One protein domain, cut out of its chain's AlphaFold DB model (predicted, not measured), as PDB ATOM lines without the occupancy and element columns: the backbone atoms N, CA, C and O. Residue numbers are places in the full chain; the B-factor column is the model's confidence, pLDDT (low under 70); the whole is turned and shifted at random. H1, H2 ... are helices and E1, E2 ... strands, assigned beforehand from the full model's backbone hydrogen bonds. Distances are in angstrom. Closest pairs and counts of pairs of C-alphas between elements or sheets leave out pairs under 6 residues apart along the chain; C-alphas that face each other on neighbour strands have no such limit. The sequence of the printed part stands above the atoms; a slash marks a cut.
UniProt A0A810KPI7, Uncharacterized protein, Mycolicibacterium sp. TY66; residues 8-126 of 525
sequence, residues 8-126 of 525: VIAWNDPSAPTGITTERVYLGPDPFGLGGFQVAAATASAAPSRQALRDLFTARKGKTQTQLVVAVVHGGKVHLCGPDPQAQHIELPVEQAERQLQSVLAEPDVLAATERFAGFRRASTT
ATOM      1  N   VAL A   8       0.572  51.730 -18.294       96.19
ATOM      2  CA  VAL A   8      -0.329  50.971 -17.418       96.19
ATOM      3  C   VAL A   8      -0.575  51.776 -16.151       96.19
ATOM      4  O   VAL A   8       0.369  52.240 -15.514       96.19
ATOM      5  N   ILE A   9      -1.843  51.958 -15.791       94.81
ATOM      6  CA  ILE A   9      -2.252  52.667 -14.574       94.81
ATOM      7  C   ILE A   9      -3.113  51.762 -13.696       94.81
ATOM      8  O   ILE A   9      -3.855  50.920 -14.203       94.81
ATOM      9  N   ALA A  10      -3.026  51.938 -12.377       94.00
ATOM     10  CA  ALA A  10      -3.946  51.287 -11.452       94.00
ATOM     11  C   ALA A  10      -5.365  51.819 -11.682       94.00
ATOM     12  O   ALA A  10      -5.559  53.027 -11.850       94.00
ATOM     13  N   TRP A  11      -6.348  50.923 -11.690       92.56
ATOM     14  CA  TRP A  11      -7.751  51.296 -11.780       92.56
ATOM     15  C   TRP A  11      -8.432  50.936 -10.472       92.56
ATOM     16  O   TRP A  11      -8.739  49.777 -10.237       92.56
ATOM     17  N   ASN A  12      -8.641  51.951  -9.637       85.25
ATOM     18  CA  ASN A  12      -9.361  51.821  -8.378       85.25
ATOM     19  C   ASN A  12     -10.652  52.625  -8.503       85.25
ATOM     20  O   ASN A  12     -10.641  53.841  -8.305       85.25
ATOM     21  N   ASP A  13     -11.741  51.959  -8.885       81.00
ATOM     22  CA  ASP A  13     -13.048  52.604  -8.998       81.00
ATOM     23  C   ASP A  13     -13.940  52.242  -7.804       81.00
ATOM     24  O   ASP A  13     -14.411  51.104  -7.720       81.00
ATOM     25  N   PRO A  14     -14.194  53.178  -6.871       72.88
ATOM     26  CA  PRO A  14     -15.069  52.922  -5.732       72.88
ATOM     27  C   PRO A  14     -16.538  52.741  -6.142       72.88
ATOM     28  O   PRO A  14     -17.336  52.294  -5.325       72.88
ATOM     29  N   SER A  15     -16.902  53.083  -7.384       79.69
ATOM     30  CA  SER A  15     -18.245  52.875  -7.933       79.69
ATOM     31  C   SER A  15     -18.415  51.531  -8.651       79.69
ATOM     32  O   SER A  15     -19.480  51.272  -9.215       79.69
ATOM     33  N   ALA A  16     -17.396  50.662  -8.626       82.81
ATOM     34  CA  ALA A  16     -17.482  49.334  -9.220       82.81
ATOM     35  C   ALA A  16     -18.668  48.535  -8.628       82.81
ATOM     36  O   ALA A  16     -18.834  48.504  -7.403       82.81
ATOM     37  N   PRO A  17     -19.493  47.872  -9.466       84.56
ATOM     38  CA  PRO A  17     -20.606  47.066  -8.979       84.56
ATOM     39  C   PRO A  17     -20.147  45.961  -8.018       84.56
ATOM     40  O   PRO A  17     -19.054  45.408  -8.157       84.56
ATOM     41  N   THR A  18     -21.002  45.598  -7.057       84.56
ATOM     42  CA  THR A  18     -20.697  44.554  -6.070       84.56
ATOM     43  C   THR A  18     -20.289  43.246  -6.751       84.56
ATOM     44  O   THR A  18     -20.987  42.752  -7.632       84.56
ATOM     45  N   GLY A  19     -19.161  42.674  -6.323       88.31
ATOM     46  CA  GLY A  19     -18.615  41.438  -6.892       88.31
ATOM     47  C   GLY A  19     -17.647  41.641  -8.060       88.31
ATOM     48  O   GLY A  19     -17.061  40.656  -8.502       88.31
ATOM     49  N   ILE A  20     -17.428  42.879  -8.522       93.56
ATOM     50  CA  ILE A  20     -16.392  43.220  -9.504       93.56
ATOM     51  C   ILE A  20     -15.225  43.931  -8.811       93.56
ATOM     52  O   ILE A  20     -15.411  44.901  -8.083       93.56
ATOM     53  N   THR A  21     -14.008  43.459  -9.069       94.50
ATOM     54  CA  THR A  21     -12.755  44.056  -8.594       94.50
ATOM     55  C   THR A  21     -12.018  44.679  -9.775       94.50
ATOM     56  O   THR A  21     -11.634  43.981 -10.711       94.50
ATOM     57  N   THR A  22     -11.848  46.002  -9.750       95.31
ATOM     58  CA  THR A  22     -11.070  46.739 -10.758       95.31
ATOM     59  C   THR A  22      -9.573  46.541 -10.524       95.31
ATOM     60  O   THR A  22      -9.133  46.431  -9.381       95.31
ATOM     61  N   GLU A  23      -8.789  46.421 -11.601       94.44
ATOM     62  CA  GLU A  23      -7.362  46.091 -11.493       94.44
ATOM     63  C   GLU A  23      -6.483  47.161 -12.146       94.44
ATOM     64  O   GLU A  23      -5.782  47.930 -11.480       94.44
ATOM     65  N   ARG A  24      -6.478  47.205 -13.481       96.31
ATOM     66  CA  ARG A  24      -5.551  48.035 -14.258       96.31
ATOM     67  C   ARG A  24      -6.224  48.582 -15.503       96.31
ATOM     68  O   ARG A  24      -7.115  47.949 -16.061       96.31
ATOM     69  N   VAL A  25      -5.748  49.731 -15.972       96.25
ATOM     70  CA  VAL A  25      -6.016  50.202 -17.331       96.25
ATOM     71  C   VAL A  25      -4.722  50.181 -18.127       96.25
ATOM     72  O   VAL A  25      -3.720  50.765 -17.713       96.25
ATOM     73  N   TYR A  26      -4.777  49.516 -19.271       97.75
ATOM     74  CA  TYR A  26      -3.725  49.460 -20.271       97.75
ATOM     75  C   TYR A  26      -4.035  50.491 -21.350       97.75
ATOM     76  O   TYR A  26      -5.160  50.542 -21.844       97.75
ATOM     77  N   LEU A  27      -3.060  51.326 -21.683       96.88
ATOM     78  CA  LEU A  27      -3.173  52.348 -22.713       96.88
ATOM     79  C   LEU A  27      -2.259  51.961 -23.873       96.88
ATOM     80  O   LEU A  27      -1.079  51.671 -23.656       96.88
ATOM     81  N   GLY A  28      -2.818  51.925 -25.079       96.31
ATOM     82  CA  GLY A  28      -2.062  51.777 -26.318       96.31
ATOM     83  C   GLY A  28      -1.356  53.079 -26.722       96.31
ATOM     84  O   GLY A  28      -1.561  54.102 -26.060       96.31
ATOM     85  N   PRO A  29      -0.567  53.036 -27.809       95.44
ATOM     86  CA  PRO A  29       0.143  54.178 -28.369       95.44
ATOM     87  C   PRO A  29      -0.703  55.446 -28.515       95.44
ATOM     88  O   PRO A  29      -1.831  55.404 -29.019       95.44
ATOM     89  N   ASP A  30      -0.136  56.584 -28.108       94.06
ATOM     90  CA  ASP A  30      -0.780  57.897 -28.233       94.06
ATOM     91  C   ASP A  30       0.103  58.968 -28.910       94.06
ATOM     92  O   ASP A  30       0.378  60.021 -28.325       94.06
ATOM     93  N   PRO A  31       0.544  58.752 -30.166       93.44
ATOM     94  CA  PRO A  31       1.444  59.684 -30.854       93.44
ATOM     95  C   PRO A  31       0.834  61.075 -31.091       93.44
ATOM     96  O   PRO A  31       1.564  62.034 -31.336       93.44
ATOM     97  N   PHE A  32      -0.496  61.198 -31.013       90.88
ATOM     98  CA  PHE A  32      -1.235  62.434 -31.278       90.88
ATOM     99  C   PHE A  32      -1.850  63.073 -30.021       90.88
ATOM    100  O   PHE A  32      -2.526  64.095 -30.137       90.88
ATOM    101  N   GLY A  33      -1.637  62.507 -28.827       88.44
ATOM    102  CA  GLY A  33      -2.165  63.060 -27.571       88.44
ATOM    103  C   GLY A  33      -3.691  62.966 -27.415       88.44
ATOM    104  O   GLY A  33      -4.296  63.802 -26.745       88.44
ATOM    105  N   LEU A  34      -4.330  61.982 -28.053       86.94
ATOM    106  CA  LEU A  34      -5.774  61.718 -28.023       86.94
ATOM    107  C   LEU A  34      -6.192  60.769 -26.880       86.94
ATOM    108  O   LEU A  34      -7.370  60.429 -26.745       86.94
ATOM    109  N   GLY A  35      -5.246  60.352 -26.036       86.88
ATOM    110  CA  GLY A  35      -5.451  59.499 -24.869       86.88
ATOM    111  C   GLY A  35      -5.289  58.000 -25.124       86.88
ATOM    112  O   GLY A  35      -5.562  57.222 -24.201       86.88
ATOM    113  N   GLY A  36      -4.861  57.614 -26.335       92.50
ATOM    114  CA  GLY A  36      -4.681  56.226 -26.772       92.50
ATOM    115  C   GLY A  36      -5.961  55.380 -26.709       92.50
ATOM    116  O   GLY A  36      -7.001  55.791 -26.184       92.50
ATOM    117  N   PHE A  37      -5.901  54.158 -27.235       96.69
ATOM    118  CA  PHE A  37      -6.951  53.168 -26.980       96.69
ATOM    119  C   PHE A  37      -6.757  52.559 -25.587       96.69
ATOM    120  O   PHE A  37      -5.642  52.185 -25.227       96.69
ATOM    121  N   GLN A  38      -7.821  52.451 -24.792       97.12
ATOM    122  CA  GLN A  38      -7.740  52.005 -23.400       97.12
ATOM    123  C   GLN A  38      -8.462  50.676 -23.190       97.12
ATOM    124  O   GLN A  38      -9.615  50.517 -23.582       97.12
ATOM    125  N   VAL A  39      -7.812  49.746 -22.493       97.75
ATOM    126  CA  VAL A  39      -8.412  48.493 -22.019       97.75
ATOM    127  C   VAL A  39      -8.398  48.499 -20.497       97.75
ATOM    128  O   VAL A  39      -7.337  48.432 -19.879       97.75
ATOM    129  N   ALA A  40      -9.571  48.610 -19.884       96.69
ATOM    130  CA  ALA A  40      -9.742  48.588 -18.438       96.69
ATOM    131  C   ALA A  40     -10.118  47.172 -17.986       96.69
ATOM    132  O   ALA A  40     -11.204  46.682 -18.293       96.69
ATOM    133  N   ALA A  41      -9.203  46.507 -17.285       97.00
ATOM    134  CA  ALA A  41      -9.338  45.122 -16.858       97.00
ATOM    135  C   ALA A  41      -9.851  45.019 -15.414       97.00
ATOM    136  O   ALA A  41      -9.400  45.747 -14.523       97.00
ATOM    137  N   ALA A  42     -10.772  44.085 -15.198       96.38
ATOM    138  CA  ALA A  42     -11.352  43.756 -13.903       96.38
ATOM    139  C   ALA A  42     -11.635  42.246 -13.797       96.38
ATOM    140  O   ALA A  42     -11.708  41.538 -14.803       96.38
ATOM    141  N   THR A  43     -11.840  41.754 -12.580       96.19
ATOM    142  CA  THR A  43     -12.271  40.378 -12.283       96.19
ATOM    143  C   THR A  43     -13.634  40.384 -11.598       96.19
ATOM    144  O   THR A  43     -13.965  41.329 -10.884       96.19
ATOM    145  N   ALA A  44     -14.445  39.346 -11.814       96.06
ATOM    146  CA  ALA A  44     -15.755  39.214 -11.181       96.06
ATOM    147  C   ALA A  44     -15.952  37.852 -10.503       96.06
ATOM    148  O   ALA A  44     -15.597  36.804 -11.049       96.06
ATOM    149  N   SER A  45     -16.573  37.861  -9.321       93.75
ATOM    150  CA  SER A  45     -16.917  36.642  -8.573       93.75
ATOM    151  C   SER A  45     -18.116  35.884  -9.157       93.75
ATOM    152  O   SER A  45     -18.247  34.684  -8.927       93.75
ATOM    153  N   ALA A  46     -18.957  36.560  -9.941       93.38
ATOM    154  CA  ALA A  46     -20.097  36.004 -10.666       93.38
ATOM    155  C   ALA A  46     -20.144  36.571 -12.093       93.38
ATOM    156  O   ALA A  46     -19.550  37.620 -12.360       93.38
ATOM    157  N   ALA A  47     -20.864  35.900 -12.996       92.25
ATOM    158  CA  ALA A  47     -21.030  36.361 -14.370       92.25
ATOM    159  C   ALA A  47     -21.627  37.783 -14.380       92.25
ATOM    160  O   ALA A  47     -22.715  37.993 -13.830       92.25
ATOM    161  N   PRO A  48     -20.928  38.781 -14.951       92.44
ATOM    162  CA  PRO A  48     -21.363  40.165 -14.887       92.44
ATOM    163  C   PRO A  48     -22.604  40.381 -15.758       92.44
ATOM    164  O   PRO A  48     -22.666  39.962 -16.913       92.44
ATOM    165  N   SER A  49     -23.603  41.081 -15.217       91.62
ATOM    166  CA  SER A  49     -24.784  41.460 -15.995       91.62
ATOM    167  C   SER A  49     -24.431  42.524 -17.040       91.62
ATOM    168  O   SER A  49     -23.503  43.319 -16.861       91.62
ATOM    169  N   ARG A  50     -25.227  42.610 -18.116       88.94
ATOM    170  CA  ARG A  50     -25.081  43.677 -19.125       88.94
ATOM    171  C   ARG A  50     -25.118  45.072 -18.499       88.94
ATOM    172  O   ARG A  50     -24.374  45.948 -18.927       88.94
ATOM    173  N   GLN A  51     -25.969  45.267 -17.491       90.12
ATOM    174  CA  GLN A  51     -26.064  46.542 -16.786       90.12
ATOM    175  C   GLN A  51     -24.780  46.835 -16.002       90.12
ATOM    176  O   GLN A  51     -24.219  47.910 -16.166       90.12
ATOM    177  N   ALA A  52     -24.249  45.858 -15.259       91.50
ATOM    178  CA  ALA A  52     -23.009  46.025 -14.500       91.50
ATOM    179  C   ALA A  52     -21.812  46.385 -15.400       91.50
ATOM    180  O   ALA A  52     -21.024  47.265 -15.059       91.50
ATOM    181  N   LEU A  53     -21.699  45.757 -16.577       92.25
ATOM    182  CA  LEU A  53     -20.666  46.088 -17.568       92.25
ATOM    183  C   LEU A  53     -20.808  47.523 -18.093       92.25
ATOM    184  O   LEU A  53     -19.812  48.240 -18.218       92.25
ATOM    185  N   ARG A  54     -22.040  47.958 -18.381       91.00
ATOM    186  CA  ARG A  54     -22.328  49.318 -18.858       91.00
ATOM    187  C   ARG A  54     -22.071  50.371 -17.787       91.00
ATOM    188  O   ARG A  54     -21.534  51.429 -18.115       91.00
ATOM    189  N   ASP A  55     -22.426  50.087 -16.540       90.44
ATOM    190  CA  ASP A  55     -22.184  50.976 -15.404       90.44
ATOM    191  C   ASP A  55     -20.682  51.165 -15.198       90.44
ATOM    192  O   ASP A  55     -20.204  52.295 -15.137       90.44
ATOM    193  N   LEU A  56     -19.921  50.068 -15.219       92.31
ATOM    194  CA  LEU A  56     -18.469  50.088 -15.087       92.31
ATOM    195  C   LEU A  56     -17.784  50.832 -16.248       92.31
ATOM    196  O   LEU A  56     -16.874  51.636 -16.037       92.31
ATOM    197  N   PHE A  57     -18.253  50.616 -17.480       93.06
ATOM    198  CA  PHE A  57     -17.807  51.370 -18.652       93.06
ATOM    199  C   PHE A  57     -18.094  52.868 -18.515       93.06
ATOM    200  O   PHE A  57     -17.218  53.694 -18.775       93.06
ATOM    201  N   THR A  58     -19.305  53.225 -18.087       91.25
ATOM    202  CA  THR A  58     -19.735  54.621 -17.937       91.25
ATOM    203  C   THR A  58     -18.953  55.319 -16.830       91.25
ATOM    204  O   THR A  58     -18.486  56.438 -17.040       91.25
ATOM    205  N   ALA A  59     -18.743  54.647 -15.695       90.25
ATOM    206  CA  ALA A  59     -17.934  55.142 -14.587       90.25
ATOM    207  C   ALA A  59     -16.505  55.463 -15.044       90.25
ATOM    208  O   ALA A  59     -16.008  56.568 -14.817       90.25
ATOM    209  N   ARG A  60     -15.873  54.546 -15.791       91.75
ATOM    210  CA  ARG A  60     -14.494  54.740 -16.251       91.75
ATOM    211  C   ARG A  60     -14.353  55.753 -17.384       91.75
ATOM    212  O   ARG A  60     -13.362  56.490 -17.405       91.75
ATOM    213  N   LYS A  61     -15.280  55.768 -18.347       90.81
ATOM    214  CA  LYS A  61     -15.264  56.719 -19.470       90.81
ATOM    215  C   LYS A  61     -15.589  58.135 -18.994       90.81
ATOM    216  O   LYS A  61     -14.994  59.099 -19.462       90.81
ATOM    217  N   GLY A  62     -16.510  58.285 -18.045       87.25
ATOM    218  CA  GLY A  62     -16.945  59.594 -17.568       87.25
ATOM    219  C   GLY A  62     -17.326  60.518 -18.732       87.25
ATOM    220  O   GLY A  62     -18.128  60.157 -19.591       87.25
ATOM    221  N   LYS A  63     -16.729  61.714 -18.774       83.69
ATOM    222  CA  LYS A  63     -16.925  62.701 -19.854       83.69
ATOM    223  C   LYS A  63     -15.791  62.714 -20.889       83.69
ATOM    224  O   LYS A  63     -15.738  63.630 -21.707       83.69
ATOM    225  N   THR A  64     -14.858  61.761 -20.841       83.50
ATOM    226  CA  THR A  64     -13.724  61.739 -21.772       83.50
ATOM    227  C   THR A  64     -14.156  61.205 -23.137       83.50
ATOM    228  O   THR A  64     -15.038  60.354 -23.254       83.50
ATOM    229  N   GLN A  65     -13.503  61.686 -24.196       83.31
ATOM    230  CA  GLN A  65     -13.686  61.157 -25.555       83.31
ATOM    231  C   GLN A  65     -12.760  59.968 -25.861       83.31
ATOM    232  O   GLN A  65     -12.595  59.582 -27.013       83.31
ATOM    233  N   THR A  66     -12.159  59.371 -24.830       88.38
ATOM    234  CA  THR A  66     -11.230  58.246 -24.980       88.38
ATOM    235  C   THR A  66     -11.951  57.009 -25.501       88.38
ATOM    236  O   THR A  66     -13.058  56.685 -25.053       88.38
ATOM    237  N   GLN A  67     -11.288  56.281 -26.396       94.62
ATOM    238  CA  GLN A  67     -11.732  54.958 -26.822       94.62
ATOM    239  C   GLN A  67     -11.399  53.961 -25.713       94.62
ATOM    240  O   GLN A  67     -10.244  53.827 -25.317       94.62
ATOM    241  N   LEU A  68     -12.429  53.322 -25.162       95.69
ATOM    242  CA  LEU A  68     -12.329  52.471 -23.981       95.69
ATOM    243  C   LEU A  68     -13.015  51.138 -24.250       95.69
ATOM    244  O   LEU A  68     -14.122  51.111 -24.772       95.69
ATOM    245  N   VAL A  69     -12.408  50.049 -23.806       96.62
ATOM    246  CA  VAL A  69     -13.075  48.761 -23.623       96.62
ATOM    247  C   VAL A  69     -12.883  48.331 -22.179       96.62
ATOM    248  O   VAL A  69     -11.776  48.376 -21.648       96.62
ATOM    249  N   VAL A  70     -13.969  47.921 -21.536       96.00
ATOM    250  CA  VAL A  70     -13.935  47.258 -20.235       96.00
ATOM    251  C   VAL A  70     -13.915  45.755 -20.466       96.00
ATOM    252  O   VAL A  70     -14.768  45.237 -21.181       96.00
ATOM    253  N   ALA A  71     -12.948  45.074 -19.857       97.06
ATOM    254  CA  ALA A  71     -12.752  43.635 -19.939       97.06
ATOM    255  C   ALA A  71     -12.876  43.015 -18.545       97.06
ATOM    256  O   ALA A  71     -12.024  43.237 -17.683       97.06
ATOM    257  N   VAL A  72     -13.945  42.250 -18.318       96.94
ATOM    258  CA  VAL A  72     -14.225  41.616 -17.022       96.94
ATOM    259  C   VAL A  72     -14.036  40.110 -17.122       96.94
ATOM    260  O   VAL A  72     -14.745  39.444 -17.871       96.94
ATOM    261  N   VAL A  73     -13.091  39.573 -16.354       97.00
ATOM    262  CA  VAL A  73     -12.785  38.140 -16.312       97.00
ATOM    263  C   VAL A  73     -13.720  37.425 -15.341       97.00
ATOM    264  O   VAL A  73     -13.787  37.789 -14.166       97.00
ATOM    265  N   HIS A  74     -14.385  36.369 -15.808       96.12
ATOM    266  CA  HIS A  74     -15.175  35.465 -14.977       96.12
ATOM    267  C   HIS A  74     -15.233  34.059 -15.590       96.12
ATOM    268  O   HIS A  74     -15.437  33.914 -16.790       96.12
ATOM    269  N   GLY A  75     -15.070  33.012 -14.773       92.44
ATOM    270  CA  GLY A  75     -15.335  31.628 -15.195       92.44
ATOM    271  C   GLY A  75     -14.548  31.150 -16.426       92.44
ATOM    272  O   GLY A  75     -15.090  30.415 -17.243       92.44
ATOM    273  N   GLY A  76     -13.298  31.597 -16.602       92.38
ATOM    274  CA  GLY A  76     -12.479  31.257 -17.779       92.38
ATOM    275  C   GLY A  76     -12.824  32.043 -19.052       92.38
ATOM    276  O   GLY A  76     -12.239  31.792 -20.108       92.38
ATOM    277  N   LYS A  77     -13.723  33.025 -18.952       95.00
ATOM    278  CA  LYS A  77     -14.133  33.909 -20.043       95.00
ATOM    279  C   LYS A  77     -13.903  35.377 -19.700       95.00
ATOM    280  O   LYS A  77     -13.679  35.743 -18.544       95.00
ATOM    281  N   VAL A  78     -13.951  36.217 -20.724       96.38
ATOM    282  CA  VAL A  78     -13.865  37.671 -20.628       96.38
ATOM    283  C   VAL A  78     -15.095  38.274 -21.279       96.38
ATOM    284  O   VAL A  78     -15.390  38.003 -22.442       96.38
ATOM    285  N   HIS A  79     -15.781  39.120 -20.520       95.25
ATOM    286  CA  HIS A  79     -16.908  39.908 -20.992       95.25
ATOM    287  C   HIS A  79     -16.408  41.304 -21.375       95.25
ATOM    288  O   HIS A  79     -15.865  42.027 -20.532       95.25
ATOM    289  N   LEU A  80     -16.575  41.674 -22.645       94.88
ATOM    290  CA  LEU A  80     -16.099  42.931 -23.221       94.88
ATOM    291  C   LEU A  80     -17.252  43.913 -23.441       94.88
ATOM    292  O   LEU A  80     -18.272  43.562 -24.037       94.88
ATOM    293  N   CYS A  81     -17.068  45.162 -23.011       93.75
ATOM    294  CA  CYS A  81     -18.028  46.252 -23.197       93.75
ATOM    295  C   CYS A  81     -17.338  47.539 -23.677       93.75
ATOM    296  O   CYS A  81     -16.329  47.952 -23.107       93.75
ATOM    297  N   GLY A  82     -17.917  48.200 -24.684       91.69
ATOM    298  CA  GLY A  82     -17.348  49.378 -25.354       91.69
ATOM    299  C   GLY A  82     -16.699  49.045 -26.708       91.69
ATOM    300  O   GLY A  82     -16.728  47.887 -27.124       91.69
ATOM    301  N   PRO A  83     -16.144  50.035 -27.437       89.69
ATOM    302  CA  PRO A  83     -16.181  51.481 -27.166       89.69
ATOM    303  C   PRO A  83     -17.557  52.133 -27.321       89.69
ATOM    304  O   PRO A  83     -17.789  53.230 -26.802       89.69
ATOM    305  N   ASP A  84     -18.470  51.439 -27.998       87.62
ATOM    306  CA  ASP A  84     -19.887  51.779 -28.061       87.62
ATOM    307  C   ASP A  84     -20.651  51.031 -26.950       87.62
ATOM    308  O   ASP A  84     -20.727  49.802 -26.999       87.62
ATOM    309  N   PRO A  85     -21.207  51.730 -25.943       78.31
ATOM    310  CA  PRO A  85     -21.944  51.102 -24.845       78.31
ATOM    311  C   PRO A  85     -23.319  50.555 -25.245       78.31
ATOM    312  O   PRO A  85     -23.947  49.863 -24.441       78.31
ATOM    313  N   GLN A  86     -23.830  50.906 -26.431       81.12
ATOM    314  CA  GLN A  86     -25.086  50.353 -26.942       81.12
ATOM    315  C   GLN A  86     -24.881  49.058 -27.728       81.12
ATOM    316  O   GLN A  86     -25.833  48.296 -27.892       81.12
ATOM    317  N   ALA A  87     -23.652  48.784 -28.167       81.06
ATOM    318  CA  ALA A  87     -23.327  47.539 -28.839       81.06
ATOM    319  C   ALA A  87     -23.508  46.334 -27.903       81.06
ATOM    320  O   ALA A  87     -23.345  46.421 -26.681       81.06
ATOM    321  N   GLN A  88     -23.825  45.182 -28.493       81.75
ATOM    322  CA  GLN A  88     -23.886  43.928 -27.758       81.75
ATOM    323  C   GLN A  88     -22.505  43.598 -27.175       81.75
ATOM    324  O   GLN A  88     -21.490  43.694 -27.863       81.75
ATOM    325  N   HIS A  89     -22.480  43.236 -25.891       84.38
ATOM    326  CA  HIS A  89     -21.253  42.792 -25.234       84.38
ATOM    327  C   HIS A  89     -20.751  41.488 -25.862       84.38
ATOM    328  O   HIS A  89     -21.551  40.646 -26.279       84.38
ATOM    329  N   ILE A  90     -19.432  41.345 -25.916       89.38
ATOM    330  CA  ILE A  90     -18.760  40.181 -26.497       89.38
ATOM    331  C   ILE A  90     -18.302  39.286 -25.345       89.38
ATOM    332  O   ILE A  90     -17.814  39.785 -24.331       89.38
ATOM    333  N   GLU A  91     -18.454  37.978 -25.499       91.62
ATOM    334  CA  GLU A  91     -17.960  36.979 -24.555       91.62
ATOM    335  C   GLU A  91     -16.963  36.074 -25.273       91.62
ATOM    336  O   GLU A  91     -17.295  35.483 -26.297       91.62
ATOM    337  N   LEU A  92     -15.738  35.988 -24.750       91.88
ATOM    338  CA  LEU A  92     -14.652  35.205 -25.347       91.88
ATOM    339  C   LEU A  92     -13.922  34.386 -24.275       91.88
ATOM    340  O   LEU A  92     -13.828  34.837 -23.130       91.88
ATOM    341  N   PRO A  93     -13.335  33.228 -24.618       92.50
ATOM    342  CA  PRO A  93     -12.325  32.580 -23.785       92.50
ATOM    343  C   PRO A  93     -11.188  33.546 -23.418       92.50
ATOM    344  O   PRO A  93     -10.776  34.365 -24.243       92.50
ATOM    345  N   VAL A  94     -10.652  33.436 -22.194       94.06
ATOM    346  CA  VAL A  94      -9.615  34.360 -21.679       94.06
ATOM    347  C   VAL A  94      -8.427  34.495 -22.621       94.06
ATOM    348  O   VAL A  94      -8.052  35.616 -22.952       94.06
ATOM    349  N   GLU A  95      -7.876  33.383 -23.102       91.62
ATOM    350  CA  GLU A  95      -6.694  33.424 -23.965       91.62
ATOM    351  C   GLU A  95      -6.960  34.155 -25.286       91.62
ATOM    352  O   GLU A  95      -6.118  34.914 -25.760       91.62
ATOM    353  N   GLN A  96      -8.138  33.963 -25.885       92.19
ATOM    354  CA  GLN A  96      -8.507  34.637 -27.130       92.19
ATOM    355  C   GLN A  96      -8.743  36.133 -26.895       92.19
ATOM    356  O   GLN A  96      -8.236  36.960 -27.650       92.19
ATOM    357  N   ALA A  97      -9.440  36.494 -25.812       94.44
ATOM    358  CA  ALA A  97      -9.646  37.889 -25.431       94.44
ATOM    359  C   ALA A  97      -8.319  38.616 -25.172       94.44
ATOM    360  O   ALA A  97      -8.146  39.758 -25.596       94.44
ATOM    361  N   GLU A  98      -7.365  37.960 -24.508       95.31
ATOM    362  CA  GLU A  98      -6.027  38.507 -24.283       95.31
ATOM    363  C   GLU A  98      -5.295  38.758 -25.600       95.31
ATOM    364  O   GLU A  98      -4.791  39.863 -25.800       95.31
ATOM    365  N   ARG A  99      -5.296  37.797 -26.535       94.69
ATOM    366  CA  ARG A  99      -4.663  37.979 -27.851       94.69
ATOM    367  C   ARG A  99      -5.306  39.109 -28.654       94.69
ATOM    368  O   ARG A  99      -4.583  39.944 -29.196       94.69
ATOM    369  N   GLN A 100      -6.637  39.175 -28.704       94.94
ATOM    370  CA  GLN A 100      -7.348  40.239 -29.419       94.94
ATOM    371  C   GLN A 100      -7.070  41.614 -28.805       94.94
ATOM    372  O   GLN A 100      -6.675  42.538 -29.514       94.94
ATOM    373  N   LEU A 101      -7.210  41.768 -27.487       96.56
ATOM    374  CA  LEU A 101      -6.975  43.055 -26.827       96.56
ATOM    375  C   LEU A 101      -5.504  43.472 -26.882       96.56
ATOM    376  O   LEU A 101      -5.222  44.652 -27.077       96.56
ATOM    377  N   GLN A 102      -4.564  42.529 -26.776       96.50
ATOM    378  CA  GLN A 102      -3.142  42.820 -26.952       96.50
ATOM    379  C   GLN A 102      -2.839  43.306 -28.371       96.50
ATOM    380  O   GLN A 102      -2.043  44.225 -28.552       96.50
ATOM    381  N   SER A 103      -3.489  42.702 -29.363       95.06
ATOM    382  CA  SER A 103      -3.374  43.077 -30.766       95.06
ATOM    383  C   SER A 103      -3.946  44.482 -31.029       95.06
ATOM    384  O   SER A 103      -3.331  45.265 -31.743       95.06
ATOM    385  N   VAL A 104      -5.048  44.866 -30.367       96.12
ATOM    386  CA  VAL A 104      -5.576  46.248 -30.385       96.12
ATOM    387  C   VAL A 104      -4.622  47.237 -29.712       96.12
ATOM    388  O   VAL A 104      -4.361  48.302 -30.262       96.12
ATOM    389  N   LEU A 105      -4.081  46.894 -28.540       96.38
ATOM    390  CA  LEU A 105      -3.147  47.750 -27.798       96.38
ATOM    391  C   LEU A 105      -1.803  47.949 -28.515       96.38
ATOM    392  O   LEU A 105      -1.072  48.868 -28.159       96.38
ATOM    393  N   ALA A 106      -1.471  47.093 -29.483       94.00
ATOM    394  CA  ALA A 106      -0.250  47.176 -30.278       94.00
ATOM    395  C   ALA A 106      -0.403  48.012 -31.562       94.00
ATOM    396  O   ALA A 106       0.589  48.236 -32.255       94.00
ATOM    397  N   GLU A 107      -1.614  48.463 -31.902       94.38
ATOM    398  CA  GLU A 107      -1.828  49.334 -33.061       94.38
ATOM    399  C   GLU A 107      -1.166  50.711 -32.854       94.38
ATOM    400  O   GLU A 107      -1.089  51.195 -31.724       94.38
ATOM    401  N   PRO A 108      -0.671  51.354 -33.930       92.69
ATOM    402  CA  PRO A 108       0.205  52.524 -33.830       92.69
ATOM    403  C   PRO A 108      -0.498  53.777 -33.298       92.69
ATOM    404  O   PRO A 108       0.170  54.696 -32.826       92.69
ATOM    405  N   ASP A 109      -1.826  53.828 -33.388       93.38
ATOM    406  CA  ASP A 109      -2.645  54.924 -32.890       93.38
ATOM    407  C   ASP A 109      -4.078  54.465 -32.563       93.38
ATOM    408  O   ASP A 109      -4.505  53.342 -32.849       93.38
ATOM    409  N   VAL A 110      -4.839  55.373 -31.944       94.31
ATOM    410  CA  VAL A 110      -6.215  55.127 -31.500       94.31
ATOM    411  C   VAL A 110      -7.192  54.839 -32.646       94.31
ATOM    412  O   VAL A 110      -8.165  54.113 -32.431       94.31
ATOM    413  N   LEU A 111      -6.965  55.375 -33.850       92.69
ATOM    414  CA  LEU A 111      -7.846  55.143 -34.995       92.69
ATOM    415  C   LEU A 111      -7.665  53.709 -35.496       92.69
ATOM    416  O   LEU A 111      -8.643  52.963 -35.549       92.69
ATOM    417  N   ALA A 112      -6.418  53.297 -35.737       92.00
ATOM    418  CA  ALA A 112      -6.079  51.932 -36.132       92.00
ATOM    419  C   ALA A 112      -6.547  50.897 -35.089       92.00
ATOM    420  O   ALA A 112      -7.144  49.877 -35.439       92.00
ATOM    421  N   ALA A 113      -6.371  51.191 -33.796       94.69
ATOM    422  CA  ALA A 113      -6.869  50.358 -32.700       94.69
ATOM    423  C   ALA A 113      -8.403  50.216 -32.717       94.69
ATOM    424  O   ALA A 113      -8.944  49.121 -32.536       94.69
ATOM    425  N   THR A 114      -9.119  51.315 -32.969       93.75
ATOM    426  CA  THR A 114     -10.590  51.326 -33.020       93.75
ATOM    427  C   THR A 114     -11.118  50.534 -34.210       93.75
ATOM    428  O   THR A 114     -12.035  49.726 -34.050       93.75
ATOM    429  N   GLU A 115     -10.528  50.720 -35.392       91.19
ATOM    430  CA  GLU A 115     -10.872  49.957 -36.595       91.19
ATOM    431  C   GLU A 115     -10.631  48.460 -36.397       91.19
ATOM    432  O   GLU A 115     -11.481  47.637 -36.751       91.19
ATOM    433  N   ARG A 116      -9.513  48.105 -35.755       91.81
ATOM    434  CA  ARG A 116      -9.179  46.722 -35.427       91.81
ATOM    435  C   ARG A 116     -10.195  46.083 -34.484       91.81
ATOM    436  O   ARG A 116     -10.724  45.015 -34.793       91.81
ATOM    437  N   PHE A 117     -10.524  46.746 -33.375       92.56
ATOM    438  CA  PHE A 117     -11.531  46.244 -32.437       92.56
ATOM    439  C   PHE A 117     -12.915  46.117 -33.101       92.56
ATOM    440  O   PHE A 117     -13.629  45.135 -32.893       92.56
ATOM    441  N   ALA A 118     -13.288  47.075 -33.958       88.69
ATOM    442  CA  ALA A 118     -14.518  46.996 -34.745       88.69
ATOM    443  C   ALA A 118     -14.511  45.817 -35.738       88.69
ATOM    444  O   ALA A 118     -15.564  45.233 -36.002       88.69
ATOM    445  N   GLY A 119     -13.345  45.450 -36.280       85.06
ATOM    446  CA  GLY A 119     -13.136  44.232 -37.065       85.06
ATOM    447  C   GLY A 119     -13.468  42.968 -36.274       85.06
ATOM    448  O   GLY A 119     -14.309  42.188 -36.715       85.06
ATOM    449  N   PHE A 120     -12.897  42.817 -35.076       87.25
ATOM    450  CA  PHE A 120     -13.174  41.670 -34.202       87.25
ATOM    451  C   PHE A 120     -14.653  41.561 -33.844       87.25
ATOM    452  O   PHE A 120     -15.242  40.495 -33.984       87.25
ATOM    453  N   ARG A 121     -15.293  42.681 -33.496       82.62
ATOM    454  CA  ARG A 121     -16.725  42.692 -33.174       82.62
ATOM    455  C   ARG A 121     -17.601  42.226 -34.339       82.62
ATOM    456  O   ARG A 121     -18.567  41.512 -34.104       82.62
ATOM    457  N   ARG A 122     -17.275  42.618 -35.578       77.12
ATOM    458  CA  ARG A 122     -17.989  42.147 -36.780       77.12
ATOM    459  C   ARG A 122     -17.780  40.653 -37.016       77.12
ATOM    460  O   ARG A 122     -18.730  39.969 -37.374       77.12
ATOM    461  N   ALA A 123     -16.567  40.148 -36.795       72.25
ATOM    462  CA  ALA A 123     -16.279  38.722 -36.930       72.25
ATOM    463  C   ALA A 123     -17.059  37.887 -35.900       72.25
ATOM    464  O   ALA A 123     -17.637  36.870 -36.259       72.25
ATOM    465  N   SER A 124     -17.170  38.365 -34.654       68.00
ATOM    466  CA  SER A 124     -17.916  37.691 -33.580       68.00
ATOM    467  C   SER A 124     -19.429  37.589 -33.816       68.00
ATOM    468  O   SER A 124     -20.094  36.821 -33.128       68.00
ATOM    469  N   THR A 125     -19.992  38.371 -34.743       58.50
ATOM    470  CA  THR A 125     -21.423  38.324 -35.096       58.50
ATOM    471  C   THR A 125     -21.734  37.438 -36.303       58.50
ATOM    472  O   THR A 125     -22.906  37.201 -36.586       58.50
ATOM    473  N   THR A 126     -20.719  36.944 -37.016       56.06
ATOM    474  CA  THR A 126     -20.892  36.107 -38.210       56.06
ATOM    475  C   THR A 126     -20.842  34.627 -37.827       56.06
ATOM    476  O   THR A 126     -19.956  34.207 -37.094       56.06
TER     477      THR A 126
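What this domain is: This is residues 8 to 126 of the 525 residues of an uncharacterized protein of Mycolicibacterium sp. TY66 (UniProt A0A810KPI7). A strongly twisted sheet of six strands makes the middle layer, with H1 over one face and the helical hairpin of H2 and H3 over the other. The sheet is built from two meanders, E1 E2 E3 and E4 E5 E6, set side by side through the parallel pair E3 and E4. The printed part has 119 residues, with three named helices and six named strands in the order E1 E2 E3 H1 E4 E5 E6 H2 H3; the sheet runs E1 E2 E3 E4 E5 E6, is mixed, and the class is mixed, helices and strands. The whole is compact, with a radius of gyration of the C-alphas of 13.2 A, and spans 37 by 34 by 24 A.

Where its parts are: E1, residues 8 to 10, begins at C-alpha 8 (-0.329, 50.971, -17.418). E2, residues 20 to 27, is 20.8 A long and bends by 50 degrees at residue 23. E3, residues 37 to 44, is 22.8 A long. H1, residues 50 to 61, is 16.3 A long and begins at C-alpha 50 (-25.081, 43.677, -19.125). E4, residues 67 to 74, is 23.1 A long. E5 holds residues 77 to 81 and E6 residues 90 to 93. H2, residues 94 to 105, is 16.1 A long. H3, residues 110 to 123, is 20.0 A long and ends at C-alpha 123 (-16.279, 38.722, -36.930).

How they stand to each other: E1 and E2 are an antiparallel hairpin, with N 9 and O 25 at 2.9 A. E2 and E3 form another, with N 21 and O 43 at 2.8 A. E3 and E4 are parallel, with N 40 and O 69 at 2.8 A; E3, H1 and E4 form a strand-helix-strand unit, two parallel neighbour strands with a helix between, and its crossover is right-handed. E4 and E5 are a hairpin, with N 72 and O 79 at 2.9 A, and so are E5 and E6, with N 80 and O 90 at 2.8 A. H1 is on the sheet at a height of 8.4 A, slantwise to the strands; its closest C-alpha pair with E4 is Phe 57 and Val 70, 5.9 A. On the opposite face, H2 has a height of 8.3 A and runs along the strands, at 14 degrees to E4 on the local plane. H3, on the same face as H2, has a height of 9.6 A. H2, with residues 100 to 105 alone, touches H3, opposite ways at a shallow tilt of 34 degrees, only just short of steep; their closest C-alphas, Val 104 and Ala 113, are 4.9 A apart. H1 is apart from H2 and H3. In H1, H2 and H3 every O i to N i+4 pair is within hydrogen-bond range.

The domain as a whole: The C-alphas farthest apart, those of Phe 32 and Ala 46, are 38.5 A apart. The printed part has no cut and no long link. Mean pLDDT of the printed part is 90.6; residues 124 to 126 are under 70.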